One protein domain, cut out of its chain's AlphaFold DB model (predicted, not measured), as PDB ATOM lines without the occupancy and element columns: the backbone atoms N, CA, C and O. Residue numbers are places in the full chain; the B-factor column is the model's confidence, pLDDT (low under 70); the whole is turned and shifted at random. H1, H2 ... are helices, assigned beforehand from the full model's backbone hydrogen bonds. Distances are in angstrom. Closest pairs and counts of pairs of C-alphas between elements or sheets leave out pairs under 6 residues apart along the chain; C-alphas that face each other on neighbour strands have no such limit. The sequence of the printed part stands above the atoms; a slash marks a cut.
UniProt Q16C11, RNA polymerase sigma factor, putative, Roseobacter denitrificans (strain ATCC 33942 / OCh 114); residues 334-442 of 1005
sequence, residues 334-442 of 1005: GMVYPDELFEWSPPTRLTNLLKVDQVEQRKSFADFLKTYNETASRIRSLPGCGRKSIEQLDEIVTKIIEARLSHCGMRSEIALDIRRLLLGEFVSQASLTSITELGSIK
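Overview. This is residues 334 to 442 of the 1005 residues of the protein "RNA polymerase sigma factor, putative" of Roseobacter denitrificans (strain ATCC 33942 / OCh 114) (UniProt Q16C11). One long helix, H5, makes a spine along the length of an elongated body of seven helices, with H2 and H4 towards its first end, H6 and H7 towards its last end, and the short H1 and H3 between. H2 and H4 stand by its first end, H6 packs steeply on its second half, H7 packs crosswise on H6 at the far end, and H1 and H3 lie nearer the middle of the length, H3 packed on H6. The printed part has 109 residues with seven named helices, H1 to H7 in chain order, and no named strand; the class is all helix, and helices that touch are mostly crossed. The whole is compact, with a radius of gyration of the C-alphas of 14.5 A, and spans 42 by 26 by 23 A.

Arrangement. Start at H5, residues 387 to 407. With residues 398 to 405 alone it touches H6, residues 414 to 422; the closest C-alphas, those of Ile 401 and Ala 415, are 5.6 A apart. These two run opposite ways at a steep tilt of 67 degrees, only just short of about perpendicular. H6 is the hub, touching three helices. It touches H7, residues 429 to 438, about perpendicular at 88 degrees, where the closest C-alphas, Ile 414 and Ser 431, are 6.3 A apart. It also touches H3, residues 365 to 370, with the C-alphas of Lys 370 and Leu 422 closest at 5.3 A; they run the same way at a steep tilt of 64 degrees. Go back to residues 389 to 393 of H5, which alone touch H2, residues 348 to 357: the closest C-alphas, Leu 350 and Ser 389, are 5.7 A apart, and the lines are about perpendicular at 87 degrees. H4, residues 372 to 381, only just touches H2, with 3 pairs of C-alphas within 8 A, Leu 353 and Ile 379 closest at 6.7 A. H4 is close to H5 but not clearly touching, with the C-alphas of Ala 376 and Ile 390 closest at 6.9 A; they run opposite ways at a shallow tilt of 29 degrees. H1, residues 339 to 343, is close to H5 but not clearly touching, with the C-alphas of Leu 341 and Ile 396 closest at 7.1 A. H5 and H7 are apart. Every O i to N i+4 pair is within hydrogen-bond range in H1, H2, H3, H4, H5 and H6; in H7 it is 5 of 6.

Along the chain. Find C-alpha 387 at (329.339, 85.623, 262.275); from there H5 runs 31.0 A to C-alpha 407 at (342.656, 82.257, 234.435). H2 measures 14.4 A, H4 14.2 A, H6 12.4 A and H7 14.8 A, while H1 is 6.6 A and H3 8.8 A long. H7 ends at C-alpha 438, (341.071, 70.822, 235.224). Look also at residues 336 to 337, a short antiparallel pairing with residues 363 to 364.

Size, cuts and confidence. The two C-alphas farthest apart, those of Pro 383 and Ser 440, are 43.4 A apart. The printed part has no cut and no long link. Mean pLDDT of the printed part is 70.9; 41 residues are under 70, among them residues 356 to 362, 383 to 388, 407 to 413 and 438 to 442.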
ATOM      1  N   GLY A 334     350.443  74.074 244.885       67.00
ATOM      2  CA  GLY A 334     351.338  75.226 245.010       67.00
ATOM      3  C   GLY A 334     350.764  76.439 245.752       67.00
ATOM      4  O   GLY A 334     351.504  77.408 245.897       67.00
ATOM      5  N   MET A 335     349.511  76.388 246.227       74.56
ATOM      6  CA  MET A 335     348.920  77.384 247.134       74.56
ATOM      7  C   MET A 335     349.061  76.978 248.607       74.56
ATOM      8  O   MET A 335     348.945  75.796 248.948       74.56
ATOM      9  N   VAL A 336     349.276  77.954 249.498       77.06
ATOM     10  CA  VAL A 336     349.617  77.708 250.915       77.06
ATOM     11  C   VAL A 336     348.683  78.445 251.876       77.06
ATOM     12  O   VAL A 336     348.593  79.672 251.863       77.06
ATOM     13  N   TYR A 337     348.049  77.710 252.794       75.19
ATOM     14  CA  TYR A 337     347.359  78.318 253.931       75.19
ATOM     15  C   TYR A 337     348.372  78.764 255.005       75.19
ATOM     16  O   TYR A 337     349.239  77.963 255.382       75.19
ATOM     17  N   PRO A 338     348.256  79.991 255.552       68.62
ATOM     18  CA  PRO A 338     347.242  81.010 255.256       68.62
ATOM     19  C   PRO A 338     347.717  82.123 254.303       68.62
ATOM     20  O   PRO A 338     346.985  83.091 254.119       68.62
ATOM     21  N   ASP A 339     348.920  82.030 253.723       71.25
ATOM     22  CA  ASP A 339     349.545  83.115 252.947       71.25
ATOM     23  C   ASP A 339     348.640  83.644 251.811       71.25
ATOM     24  O   ASP A 339     348.517  84.864 251.682       71.25
ATOM     25  N   GLU A 340     347.932  82.768 251.081       73.19
ATOM     26  CA  GLU A 340     346.953  83.157 250.041       73.19
ATOM     27  C   GLU A 340     345.837  84.066 250.583       73.19
ATOM     28  O   GLU A 340     345.483  85.076 249.975       73.19
ATOM     29  N   LEU A 341     345.291  83.740 251.762       74.06
ATOM     30  CA  LEU A 341     344.198  84.505 252.374       74.06
ATOM     31  C   LEU A 341     344.645  85.914 252.764       74.06
ATOM     32  O   LEU A 341     343.823  86.825 252.772       74.06
ATOM     33  N   PHE A 342     345.930  86.105 253.078       71.88
ATOM     34  CA  PHE A 342     346.500  87.425 253.348       71.88
ATOM     35  C   PHE A 342     346.804  88.220 252.071       71.88
ATOM     36  O   PHE A 342     346.845  89.447 252.141       71.88
ATOM     37  N   GLU A 343     346.978  87.571 250.912       67.94
ATOM     38  CA  GLU A 343     347.150  88.270 249.627       67.94
ATOM     39  C   GLU A 343     345.852  88.978 249.193       67.94
ATOM     40  O   GLU A 343     345.917  90.007 248.536       67.94
ATOM     41  N   TRP A 344     344.681  88.515 249.648       69.00
ATOM     42  CA  TRP A 344     343.373  89.149 249.396       69.00
ATOM     43  C   TRP A 344     342.977  90.233 250.424       69.00
ATOM     44  O   TRP A 344     341.810  90.610 250.514       69.00
ATOM     45  N   SER A 345     343.944  90.745 251.201       62.66
ATOM     46  CA  SER A 345     343.791  91.850 252.170       62.66
ATOM     47  C   SER A 345     342.545  91.724 253.084       62.66
ATOM     48  O   SER A 345     341.625  92.549 253.042       62.66
ATOM     49  N   PRO A 346     342.474  90.666 253.919       75.19
ATOM     50  CA  PRO A 346     341.281  90.337 254.690       75.19
ATOM     51  C   PRO A 346     340.975  91.431 255.729       75.19
ATOM     52  O   PRO A 346     341.909  92.032 256.266       75.19
ATOM     53  N   PRO A 347     339.697  91.676 256.088       73.25
ATOM     54  CA  PRO A 347     339.321  92.721 257.044       73.25
ATOM     55  C   PRO A 347     340.025  92.574 258.398       73.25
ATOM     56  O   PRO A 347     340.096  91.471 258.935       73.25
ATOM     57  N   THR A 348     340.459  93.689 259.003       69.50
ATOM     58  CA  THR A 348     341.450  93.747 260.110       69.50
ATOM     59  C   THR A 348     341.185  92.800 261.292       69.50
ATOM     60  O   THR A 348     342.113  92.336 261.950       69.50
ATOM     61  N   ARG A 349     339.912  92.488 261.571       69.75
ATOM     62  CA  ARG A 349     339.505  91.510 262.591       69.75
ATOM     63  C   ARG A 349     339.841  90.072 262.182       69.75
ATOM     64  O   ARG A 349     340.444  89.353 262.969       69.75
ATOM     65  N   LEU A 350     339.488  89.679 260.957       76.31
ATOM     66  CA  LEU A 350     339.834  88.380 260.383       76.31
ATOM     67  C   LEU A 350     341.354  88.256 260.202       76.31
ATOM     68  O   LEU A 350     341.913  87.223 260.548       76.31
ATOM     69  N   THR A 351     342.044  89.330 259.792       73.50
ATOM     70  CA  THR A 351     343.520  89.387 259.740       73.50
ATOM     71  C   THR A 351     344.157  89.016 261.079       73.50
ATOM     72  O   THR A 351     345.151  88.297 261.106       73.50
ATOM     73  N   ASN A 352     343.604  89.510 262.190       73.75
ATOM     74  CA  ASN A 352     344.135  89.248 263.526       73.75
ATOM     75  C   ASN A 352     343.763  87.848 264.036       73.75
ATOM     76  O   ASN A 352     344.607  87.203 264.646       73.75
ATOM     77  N   LEU A 353     342.560  87.345 263.738       73.38
ATOM     78  CA  LEU A 353     342.162  85.968 264.068       73.38
ATOM     79  C   LEU A 353     343.032  84.939 263.321       73.38
ATOM     80  O   LEU A 353     343.606  84.054 263.950       73.38
ATOM     81  N   LEU A 354     343.232  85.115 262.009       72.25
ATOM     82  CA  LEU A 354     344.120  84.269 261.200       72.25
ATOM     83  C   LEU A 354     345.594  84.356 261.649       72.25
ATOM     84  O   LEU A 354     346.339  83.394 261.502       72.25
ATOM     85  N   LYS A 355     346.034  85.487 262.221       71.88
ATOM     86  CA  LYS A 355     347.376  85.627 262.822       71.88
ATOM     87  C   LYS A 355     347.536  84.899 264.159       71.88
ATOM     88  O   LYS A 355     348.662  84.563 264.505       71.88
ATOM     89  N   VAL A 356     346.452  84.660 264.898       68.38
ATOM     90  CA  VAL A 356     346.472  83.802 266.095       68.38
ATOM     91  C   VAL A 356     346.491  82.325 265.681       68.38
ATOM     92  O   VAL A 356     347.271  81.553 266.228       68.38
ATOM     93  N   ASP A 357     345.720  81.952 264.655       63.84
ATOM     94  CA  ASP A 357     345.691  80.592 264.086       63.84
ATOM     95  C   ASP A 357     347.020  80.181 263.401       63.84
ATOM     96  O   ASP A 357     347.389  79.007 263.400       63.84
ATOM     97  N   GLN A 358     347.806  81.148 262.899       60.03
ATOM     98  CA  GLN A 358     349.130  80.918 262.284       60.03
ATOM     99  C   GLN A 358     350.138  80.150 263.159       60.03
ATOM    100  O   GLN A 358     351.113  79.625 262.620       60.03
ATOM    101  N   VAL A 359     349.946  80.103 264.480       53.78
ATOM    102  CA  VAL A 359     350.909  79.509 265.423       53.78
ATOM    103  C   VAL A 359     351.029  77.986 265.263       53.78
ATOM    104  O   VAL A 359     352.099  77.443 265.537       53.78
ATOM    105  N   GLU A 360     349.984  77.286 264.801       53.62
ATOM    106  CA  GLU A 360     349.936  75.816 264.903       53.62
ATOM    107  C   GLU A 360     350.193  75.028 263.606       53.62
ATOM    108  O   GLU A 360     350.624  73.876 263.702       53.62
ATOM    109  N   GLN A 361     349.950  75.571 262.400       58.69
ATOM    110  CA  GLN A 361     350.212  74.844 261.138       58.69
ATOM    111  C   GLN A 361     350.202  75.719 259.865       58.69
ATOM    112  O   GLN A 361     349.192  76.333 259.526       58.69
ATOM    113  N   ARG A 362     351.275  75.638 259.061       64.56
ATOM    114  CA  ARG A 362     351.224  75.895 257.604       64.56
ATOM    115  C   ARG A 362     350.744  74.622 256.895       64.56
ATOM    116  O   ARG A 362     351.227  73.540 257.227       64.56
ATOM    117  N   LYS A 363     349.829  74.732 255.924       72.06
ATOM    118  CA  LYS A 363     349.290  73.590 255.147       72.06
ATOM    119  C   LYS A 363     349.146  73.924 253.663       72.06
ATOM    120  O   LYS A 363     349.098  75.096 253.293       72.06
ATOM    121  N   SER A 364     349.015  72.894 252.823       78.69
ATOM    122  CA  SER A 364     348.476  73.057 251.467       78.69
ATOM    123  C   SER A 364     347.086  73.694 251.538       78.69
ATOM    124  O   SER A 364     346.299  73.365 252.432       78.69
ATOM    125  N   PHE A 365     346.755  74.576 250.594       79.75
ATOM    126  CA  PHE A 365     345.413  75.162 250.524       79.75
ATOM    127  C   PHE A 365     344.328  74.086 250.319       79.75
ATOM    128  O   PHE A 365     343.246  74.197 250.890       79.75
ATOM    129  N   ALA A 366     344.635  72.990 249.612       77.00
ATOM    130  CA  ALA A 366     343.724  71.851 249.471       77.00
ATOM    131  C   ALA A 366     343.416  71.167 250.820       77.00
ATOM    132  O   ALA A 366     342.261  70.865 251.110       77.00
ATOM    133  N   ASP A 367     344.419  70.981 251.686       77.88
ATOM    134  CA  ASP A 367     344.224  70.368 253.010       77.88
ATOM    135  C   ASP A 367     343.524  71.317 253.993       77.88
ATOM    136  O   ASP A 367     342.781  70.873 254.873       77.88
ATOM    137  N   PHE A 368     343.707  72.629 253.822       80.00
ATOM    138  CA  PHE A 368     342.894  73.636 254.503       80.00
ATOM    139  C   PHE A 368     341.416  73.542 254.095       80.00
ATOM    140  O   PHE A 368     340.565  73.590 254.977       80.00
ATOM    141  N   LEU A 369     341.094  73.348 252.808       79.56
ATOM    142  CA  LEU A 369     339.701  73.180 252.371       79.56
ATOM    143  C   LEU A 369     339.070  71.884 252.900       79.56
ATOM    144  O   LEU A 369     337.957  71.937 253.417       79.56
ATOM    145  N   LYS A 370     339.796  70.756 252.884       78.81
ATOM    146  CA  LYS A 370     339.346  69.499 253.522       78.81
ATOM    147  C   LYS A 370     339.043  69.674 255.015       78.81
ATOM    148  O   LYS A 370     338.087  69.107 255.530       78.81
ATOM    149  N   THR A 371     339.849  70.479 255.715       75.62
ATOM    150  CA  THR A 371     339.692  70.764 257.156       75.62
ATOM    151  C   THR A 371     338.959  72.084 257.442       75.62
ATOM    152  O   THR A 371     339.001  72.577 258.571       75.62
ATOM    153  N   TYR A 372     338.247  72.656 256.459       77.75
ATOM    154  CA  TYR A 372     337.637  73.991 256.566       77.75
ATOM    155  C   TYR A 372     336.634  74.093 257.721       77.75
ATOM    156  O   TYR A 372     336.611  75.086 258.443       77.75
ATOM    157  N   ASN A 373     335.840  73.047 257.952       71.88
ATOM    158  CA  ASN A 373     334.862  73.037 259.043       71.88
ATOM    159  C   ASN A 373     335.547  73.024 260.427       71.88
ATOM    160  O   ASN A 373     335.061  73.653 261.369       71.88
ATOM    161  N   GLU A 374     336.717  72.389 260.552       71.75
ATOM    162  CA  GLU A 374     337.511  72.363 261.789       71.75
ATOM    163  C   GLU A 374     338.269  73.674 262.035       71.75
ATOM    164  O   GLU A 374     338.399  74.108 263.182       71.75
ATOM    165  N   THR A 375     338.798  74.307 260.983       71.56
ATOM    166  CA  THR A 375     339.467  75.616 261.086       71.56
ATOM    167  C   THR A 375     338.449  76.724 261.333       71.56
ATOM    168  O   THR A 375     338.649  77.528 262.238       71.56
ATOM    169  N   ALA A 376     337.301  76.721 260.649       71.50
ATOM    170  CA  ALA A 376     336.198  77.639 260.926       71.50
ATOM    171  C   ALA A 376     335.659  77.484 262.360       71.50
ATOM    172  O   ALA A 376     335.377  78.489 263.014       71.50
ATOM    173  N   SER A 377     335.571  76.254 262.885       71.88
ATOM    174  CA  SER A 377     335.182  75.987 264.280       71.88
ATOM    175  C   SER A 377     336.221  76.496 265.295       71.88
ATOM    176  O   SER A 377     335.863  77.152 266.274       71.88
ATOM    177  N   ARG A 378     337.524  76.308 265.036       68.62
ATOM    178  CA  ARG A 378     338.599  76.878 265.874       68.62
ATOM    179  C   ARG A 378     338.641  78.407 265.819       68.62
ATOM    180  O   ARG A 378     338.685  79.056 266.856       68.62
ATOM    181  N   ILE A 379     338.514  79.005 264.636       70.12
ATOM    182  CA  ILE A 379     338.419  80.463 264.478       70.12
ATOM    183  C   ILE A 379     337.166  81.012 265.186       70.12
ATOM    184  O   ILE A 379     337.196  82.132 265.693       70.12
ATOM    185  N   ARG A 380     336.078  80.234 265.278       69.50
ATOM    186  CA  ARG A 380     334.841  80.578 266.002       69.50
ATOM    187  C   ARG A 380     334.996  80.561 267.527       69.50
ATOM    188  O   ARG A 380     334.350  81.378 268.179       69.50
ATOM    189  N   SER A 381     335.834  79.690 268.096       70.44
ATOM    190  CA  SER A 381     336.067  79.639 269.551       70.44
ATOM    191  C   SER A 381     337.030  80.722 270.064       70.44
ATOM    192  O   SER A 381     337.069  80.981 271.269       70.44
ATOM    193  N   LEU A 382     337.763  81.405 269.175       74.56
ATOM    194  CA  LEU A 382     338.653  82.511 269.541       74.56
ATOM    195  C   LEU A 382     337.885  83.771 270.007       74.56
ATOM    196  O   LEU A 382     336.921  84.204 269.361       74.56
ATOM    197  N   PRO A 383     338.340  84.441 271.087       57.06
ATOM    198  CA  PRO A 383     337.693  85.642 271.603       57.06
ATOM    199  C   PRO A 383     337.752  86.793 270.588       57.06
ATOM    200  O   PRO A 383     338.810  87.150 270.073       57.06
ATOM    201  N   GLY A 384     336.596  87.403 270.318       62.53
ATOM    202  CA  GLY A 384     336.454  88.480 269.332       62.53
ATOM    203  C   GLY A 384     336.038  88.019 267.931       62.53
ATOM    204  O   GLY A 384     335.781  88.871 267.074       62.53
ATOM    205  N   CYS A 385     335.903  86.709 267.696       63.94
ATOM    206  CA  CYS A 385     335.215  86.198 266.515       63.94
ATOM    207  C   CYS A 385     333.707  86.520 266.547       63.94
ATOM    208  O   CYS A 385     333.129  86.912 267.562       63.94
ATOM    209  N   GLY A 386     333.058  86.397 265.394       65.62
ATOM    210  CA  GLY A 386     331.618  86.552 265.240       65.62
ATOM    211  C   GLY A 386     331.206  86.381 263.784       65.62
ATOM    212  O   GLY A 386     332.020  86.589 262.887       65.62
ATOM    213  N   ARG A 387     329.934  86.037 263.562       62.81
ATOM    214  CA  ARG A 387     329.339  85.623 262.275       62.81
ATOM    215  C   ARG A 387     329.938  86.284 261.019       62.81
ATOM    216  O   ARG A 387     330.434  85.573 260.152       62.81
ATOM    217  N   LYS A 388     330.015  87.622 260.971       67.81
ATOM    218  CA  LYS A 388     330.580  88.367 259.826       67.81
ATOM    219  C   LYS A 388     332.021  88.009 259.454       67.81
ATOM    220  O   LYS A 388     332.371  88.120 258.290       67.81
ATOM    221  N   SER A 389     332.862  87.612 260.404       73.38
ATOM    222  CA  SER A 389     334.249  87.221 260.117       73.38
ATOM    223  C   SER A 389     334.356  85.812 259.533       73.38
ATOM    224  O   SER A 389     335.303  85.552 258.801       73.38
ATOM    225  N   ILE A 390     333.373  84.941 259.789       76.81
ATOM    226  CA  ILE A 390     333.256  83.639 259.117       76.81
ATOM    227  C   ILE A 390     332.663  83.848 257.718       76.81
ATOM    228  O   ILE A 390     333.251  83.387 256.750       76.81
ATOM    229  N   GLU A 391     331.594  84.646 257.588       75.62
ATOM    230  CA  GLU A 391     331.018  85.046 256.287       75.62
ATOM    231  C   GLU A 391     332.083  85.682 255.359       75.62
ATOM    232  O   GLU A 391     332.132  85.382 254.172       75.62
ATOM    233  N   GLN A 392     332.999  86.492 255.906       77.88
ATOM    234  CA  GLN A 392     334.124  87.083 255.162       77.88
ATOM    235  C   GLN A 392     335.221  86.075 254.781       77.88
ATOM    236  O   GLN A 392     335.841  86.229 253.732       77.88
ATOM    237  N   LEU A 393     335.477  85.053 255.603       80.81
ATOM    238  CA  LEU A 393     336.408  83.973 255.256       80.81
ATOM    239  C   LEU A 393     335.839  83.112 254.117       80.81
ATOM    240  O   LEU A 393     336.569  82.738 253.203       80.81
ATOM    241  N   ASP A 394     334.536  82.842 254.165       77.00
ATOM    242  CA  ASP A 394     333.764  82.122 253.148       77.00
ATOM    243  C   ASP A 394     333.802  82.836 251.780       77.00
ATOM    244  O   ASP A 394     334.129  82.238 250.750       77.00
ATOM    245  N   GLU A 395     333.571  84.155 251.794       78.94
ATOM    246  CA  GLU A 395     333.617  85.033 250.620       78.94
ATOM    247  C   GLU A 395     335.019  85.078 249.979       78.94
ATOM    248  O   GLU A 395     335.143  84.986 248.757       78.94
ATOM    249  N   ILE A 396     336.083  85.182 250.786       79.31
ATOM    250  CA  ILE A 396     337.471  85.221 250.292       79.31
ATOM    251  C   ILE A 396     337.891  83.863 249.711       79.31
ATOM    252  O   ILE A 396     338.468  83.820 248.627       79.31
ATOM    253  N   VAL A 397     337.571  82.751 250.384       81.88
ATOM    254  CA  VAL A 397     337.871  81.397 249.878       81.88
ATOM    255  C   VAL A 397     337.185  81.138 248.538       81.88
ATOM    256  O   VAL A 397     337.818  80.613 247.623       81.88
ATOM    257  N   THR A 398     335.923  81.545 248.400       81.94
ATOM    258  CA  THR A 398     335.178  81.386 247.144       81.94
ATOM    259  C   THR A 398     335.825  82.204 246.020       81.94
ATOM    260  O   THR A 398     336.125  81.647 244.964       81.94
ATOM    261  N   LYS A 399     336.179  83.472 246.277       78.12
ATOM    262  CA  LYS A 399     336.845  84.349 245.293       78.12
ATOM    263  C   LYS A 399     338.229  83.865 244.857       78.12
ATOM    264  O   LYS A 399     338.578  84.042 243.694       78.12
ATOM    265  N   ILE A 400     339.002  83.227 245.740       78.38
ATOM    266  CA  ILE A 400     340.292  82.607 245.377       78.38
ATOM    267  C   ILE A 400     340.087  81.506 244.326       78.38
ATOM    268  O   ILE A 400     340.823  81.449 243.340       78.38
ATOM    269  N   ILE A 401     339.074  80.654 244.510       79.38
ATOM    270  CA  ILE A 401     338.768  79.559 243.581       79.38
ATOM    271  C   ILE A 401     338.204  80.118 242.264       79.38
ATOM    272  O   ILE A 401     338.674  79.732 241.197       79.38
ATOM    273  N   GLU A 402     337.266  81.070 242.321       77.44
ATOM    274  CA  GLU A 402     336.710  81.747 241.136       77.44
ATOM    275  C   GLU A 402     337.790  82.449 240.300       77.44
ATOM    276  O   GLU A 402     337.829  82.286 239.081       77.44
ATOM    277  N   ALA A 403     338.703  83.187 240.943       70.88
ATOM    278  CA  ALA A 403     339.805  83.854 240.259       70.88
ATOM    279  C   ALA A 403     340.751  82.844 239.597       70.88
ATOM    280  O   ALA A 403     341.152  83.035 238.453       70.88
ATOM    281  N   ARG A 404     341.085  81.735 240.265       72.81
ATOM    282  CA  ARG A 404     341.945  80.702 239.668       72.81
ATOM    283  C   ARG A 404     341.255  79.980 238.502       72.81
ATOM    284  O   ARG A 404     341.920  79.641 237.530       72.81
ATOM    285  N   LEU A 405     339.930  79.803 238.552       74.12
ATOM    286  CA  LEU A 405     339.135  79.257 237.443       74.12
ATOM    287  C   LEU A 405     339.050  80.209 236.239       74.12
ATOM    288  O   LEU A 405     339.062  79.731 235.104       74.12
ATOM    289  N   SER A 406     338.996  81.531 236.454       73.00
ATOM    290  CA  SER A 406     338.915  82.496 235.348       73.00
ATOM    291  C   SER A 406     340.202  82.554 234.519       73.00
ATOM    292  O   SER A 406     340.120  82.629 233.295       73.00
ATOM    293  N   HIS A 407     341.374  82.397 235.146       67.06
ATOM    294  CA  HIS A 407     342.656  82.257 234.435       67.06
ATOM    295  C   HIS A 407     342.748  80.934 233.643       67.06
ATOM    296  O   HIS A 407     343.529  80.834 232.703       67.06
ATOM    297  N   CYS A 408     341.924  79.932 233.974       63.75
ATOM    298  CA  CYS A 408     341.769  78.695 233.200       63.75
ATOM    299  C   CYS A 408     340.602  78.739 232.188       63.75
ATOM    300  O   CYS A 408     340.309  77.721 231.566       63.75
ATOM    301  N   GLY A 409     339.911  79.876 232.028       60.16
ATOM    302  CA  GLY A 409     338.797  80.037 231.082       60.16
ATOM    303  C   GLY A 409     337.506  79.280 231.436       60.16
ATOM    304  O   GLY A 409     336.634  79.131 230.579       60.16
ATOM    305  N   MET A 410     337.368  78.791 232.673       65.06
ATOM    306  CA  MET A 410     336.262  77.921 233.099       65.06
ATOM    307  C   MET A 410     335.120  78.686 233.791       65.06
ATOM    308  O   MET A 410     335.275  79.823 234.239       65.06
ATOM    309  N   ARG A 411     333.940  78.056 233.891       67.19
ATOM    310  CA  ARG A 411     332.748  78.660 234.518       67.19
ATOM    311  C   ARG A 411     332.916  78.788 236.035       67.19
ATOM    312  O   ARG A 411     333.208  77.804 236.711       67.19
ATOM    313  N   SER A 412     332.623  79.971 236.576       67.31
ATOM    314  CA  SER A 412     332.677  80.263 238.019       67.31
ATOM    315  C   SER A 412     331.725  79.408 238.862       67.31
ATOM    316  O   SER A 412     332.031  79.116 240.014       67.31
ATOM    317  N   GLU A 413     330.620  78.932 238.278       67.88
ATOM    318  CA  GLU A 413     329.636  78.023 238.899       67.88
ATOM    319  C   GLU A 413     330.292  76.791 239.560       67.88
ATOM    320  O   GLU A 413     329.818  76.298 240.584       67.88
ATOM    321  N   ILE A 414     331.423  76.332 239.013       72.69
ATOM    322  CA  ILE A 414     332.173  75.153 239.466       72.69
ATOM    323  C   ILE A 414     332.921  75.416 240.795       72.69
ATOM    324  O   ILE A 414     333.244  74.470 241.513       72.69
ATOM    325  N   ALA A 415     333.158  76.676 241.189       71.25
ATOM    326  CA  ALA A 415     333.918  77.024 242.397       71.25
ATOM    327  C   ALA A 415     333.287  76.474 243.691       71.25
ATOM    328  O   ALA A 415     333.985  75.946 244.561       71.25
ATOM    329  N   LEU A 416     331.956  76.557 243.796       72.50
ATOM    330  CA  LEU A 416     331.196  76.007 244.922       72.50
ATOM    331  C   LEU A 416     331.248  74.476 244.944       72.50
ATOM    332  O   LEU A 416     331.364  73.877 246.012       72.50
ATOM    333  N   ASP A 417     331.215  73.840 243.774       74.50
ATOM    334  CA  ASP A 417     331.220  72.383 243.653       74.50
ATOM    335  C   ASP A 417     332.611  71.776 243.905       74.50
ATOM    336  O   ASP A 417     332.695  70.735 244.549       74.50
ATOM    337  N   ILE A 418     333.709  72.452 243.538       75.06
ATOM    338  CA  ILE A 418     335.075  72.079 243.967       75.06
ATOM    339  C   ILE A 418     335.179  72.077 245.497       75.06
ATOM    340  O   ILE A 418     335.734  71.150 246.088       75.06
ATOM    341  N   ARG A 419     334.625  73.103 246.153       75.19
ATOM    342  CA  ARG A 419     334.646  73.217 247.615       75.19
ATOM    343  C   ARG A 419     333.811  72.125 248.293       75.19
ATOM    344  O   ARG A 419     334.284  71.537 249.259       75.19
ATOM    345  N   ARG A 420     332.618  71.815 247.769       73.81
ATOM    346  CA  ARG A 420     331.789  70.676 248.213       73.81
ATOM    347  C   ARG A 420     332.522  69.346 248.075       73.81
ATOM    348  O   ARG A 420     332.562  68.565 249.019       73.81
ATOM    349  N   LEU A 421     333.151  69.124 246.923       76.25
ATOM    350  CA  LEU A 421     333.870  67.892 246.613       76.25
ATOM    351  C   LEU A 421     335.024  67.642 247.595       76.25
ATOM    352  O   LEU A 421     335.178  66.531 248.096       76.25
ATOM    353  N   LEU A 422     335.789  68.686 247.934       74.00
ATOM    354  CA  LEU A 422     336.879  68.611 248.917       74.00
ATOM    355  C   LEU A 422     336.398  68.448 250.371       74.00
ATOM    356  O   LEU A 422     337.178  68.010 251.213       74.00
ATOM    357  N   LEU A 423     335.131  68.760 250.660       70.69
ATOM    358  CA  LEU A 423     334.465  68.478 251.938       70.69
ATOM    359  C   LEU A 423     333.799  67.087 251.984       70.69
ATOM    360  O   LEU A 423     333.272  66.702 253.026       70.69
ATOM    361  N   GLY A 424     333.815  66.328 250.881       66.12
ATOM    362  CA  GLY A 424     333.133  65.034 250.770       66.12
ATOM    363  C   GLY A 424     331.615  65.133 250.559       66.12
ATOM    364  O   GLY A 424     330.904  64.149 250.758       66.12
ATOM    365  N   GLU A 425     331.100  66.304 250.172       66.00
ATOM    366  CA  GLU A 425     329.681  66.501 249.863       66.00
ATOM    367  C   GLU A 425     329.329  66.049 248.432       66.00
ATOM    368  O   GLU A 425     330.172  65.987 247.535       66.00
ATOM    369  N   PHE A 426     328.047  65.747 248.200       61.38
ATOM    370  CA  PHE A 426     327.547  65.290 246.901       61.38
ATOM    371  C   PHE A 426     327.556  66.417 245.853       61.38
ATOM    372  O   PHE A 426     327.039  67.509 246.092       61.38
ATOM    373  N   VAL A 427     328.088  66.121 244.664       70.50
ATOM    374  CA  VAL A 427     328.278  67.066 243.547       70.50
ATOM    375  C   VAL A 427     327.642  66.516 242.263       70.50
ATOM    376  O   VAL A 427     327.488  65.304 242.107       70.50
ATOM    377  N   SER A 428     327.222  67.398 241.346       72.62
ATOM    378  CA  SER A 428     326.550  66.990 240.104       72.62
ATOM    379  C   SER A 428     327.498  66.275 239.130       72.62
ATOM    380  O   SER A 428     328.678  66.610 239.036       72.62
ATOM    381  N   GLN A 429     326.975  65.328 238.343       67.62
ATOM    382  CA  GLN A 429     327.781  64.575 237.371       67.62
ATOM    383  C   GLN A 429     328.387  65.467 236.270       67.62
ATOM    384  O   GLN A 429     329.498  65.202 235.821       67.62
ATOM    385  N   ALA A 430     327.705  66.554 235.887       67.56
ATOM    386  CA  ALA A 430     328.229  67.536 234.934       67.56
ATOM    387  C   ALA A 430     329.364  68.387 235.540       67.56
ATOM    388  O   ALA A 430     330.349  68.692 234.866       67.56
ATOM    389  N   SER A 431     329.258  68.724 236.830       69.44
ATOM    390  CA  SER A 431     330.325  69.406 237.568       69.44
ATOM    391  C   SER A 431     331.551  68.497 237.713       69.44
ATOM    392  O   SER A 431     332.671  68.948 237.496       69.44
ATOM    393  N   LEU A 432     331.350  67.204 238.008       68.69
ATOM    394  CA  LEU A 432     332.427  66.211 238.111       68.69
ATOM    395  C   LEU A 432     333.246  66.105 236.817       68.69
ATOM    396  O   LEU A 432     334.474  66.139 236.889       68.69
ATOM    397  N   THR A 433     332.599  66.053 235.646       70.25
ATOM    398  CA  THR A 433     333.313  66.020 234.357       70.25
ATOM    399  C   THR A 433     334.190  67.258 234.154       70.25
ATOM    400  O   THR A 433     335.383  67.118 233.881       70.25
ATOM    401  N   SER A 434     333.666  68.462 234.403       70.81
ATOM    402  CA  SER A 434     334.460  69.688 234.247       70.81
ATOM    403  C   SER A 434     335.518  69.898 235.332       70.81
ATOM    404  O   SER A 434     336.502  70.589 235.089       70.81
ATOM    405  N   ILE A 435     335.390  69.258 236.498       71.56
ATOM    406  CA  ILE A 435     336.469  69.202 237.494       71.56
ATOM    407  C   ILE A 435     337.567  68.222 237.051       71.56
ATOM    408  O   ILE A 435     338.744  68.536 237.207       71.56
ATOM    409  N   THR A 436     337.236  67.075 236.435       75.06
ATOM    410  CA  THR A 436     338.272  66.184 235.871       75.06
ATOM    411  C   THR A 436     339.056  66.815 234.718       75.06
ATOM    412  O   THR A 436     340.247  66.539 234.585       75.06
ATOM    413  N   GLU A 437     338.439  67.704 233.934       71.06
ATOM    414  CA  GLU A 437     339.108  68.448 232.855       71.06
ATOM    415  C   GLU A 437     340.229  69.365 233.388       71.06
ATOM    416  O   GLU A 437     341.306  69.425 232.788       71.06
ATOM    417  N   LEU A 438     340.047  69.987 234.566       67.44
ATOM    418  CA  LEU A 438     341.071  70.822 235.224       67.44
ATOM    419  C   LEU A 438     342.373  70.060 235.513       67.44
ATOM    420  O   LEU A 438     343.450  70.649 235.471       67.44
ATOM    421  N   GLY A 439     342.294  68.747 235.761       60.41
ATOM    422  CA  GLY A 439     343.453  67.896 236.052       60.41
ATOM    423  C   GLY A 439     344.418  67.706 234.874       60.41
ATOM    424  O   GLY A 439     345.489  67.129 235.057       60.41
ATOM    425  N   SER A 440     344.056  68.177 233.675       60.88
ATOM    426  CA  SER A 440     344.930  68.187 232.495       60.88
ATOM    427  C   SER A 440     345.850  69.417 232.411       60.88
ATOM    428  O   SER A 440     346.856  69.375 231.702       60.88
ATOM    429  N   ILE A 441     345.539  70.489 233.149       62.75
ATOM    430  CA  ILE A 441     346.281  71.757 233.148       62.75
ATOM    431  C   ILE A 441     347.366  71.697 234.231       62.75
ATOM    432  O   ILE A 441     347.075  71.405 235.392       62.75
ATOM    433  N   LYS A 442     348.629  71.987 233.890       58.41
ATOM    434  CA  LYS A 442     349.707  71.976 234.892       58.41
ATOM    435  C   LYS A 442     349.695  73.261 235.729       58.41
ATOM    436  O   LYS A 442     349.470  74.346 235.191       58.41
TER     437      LYS A 442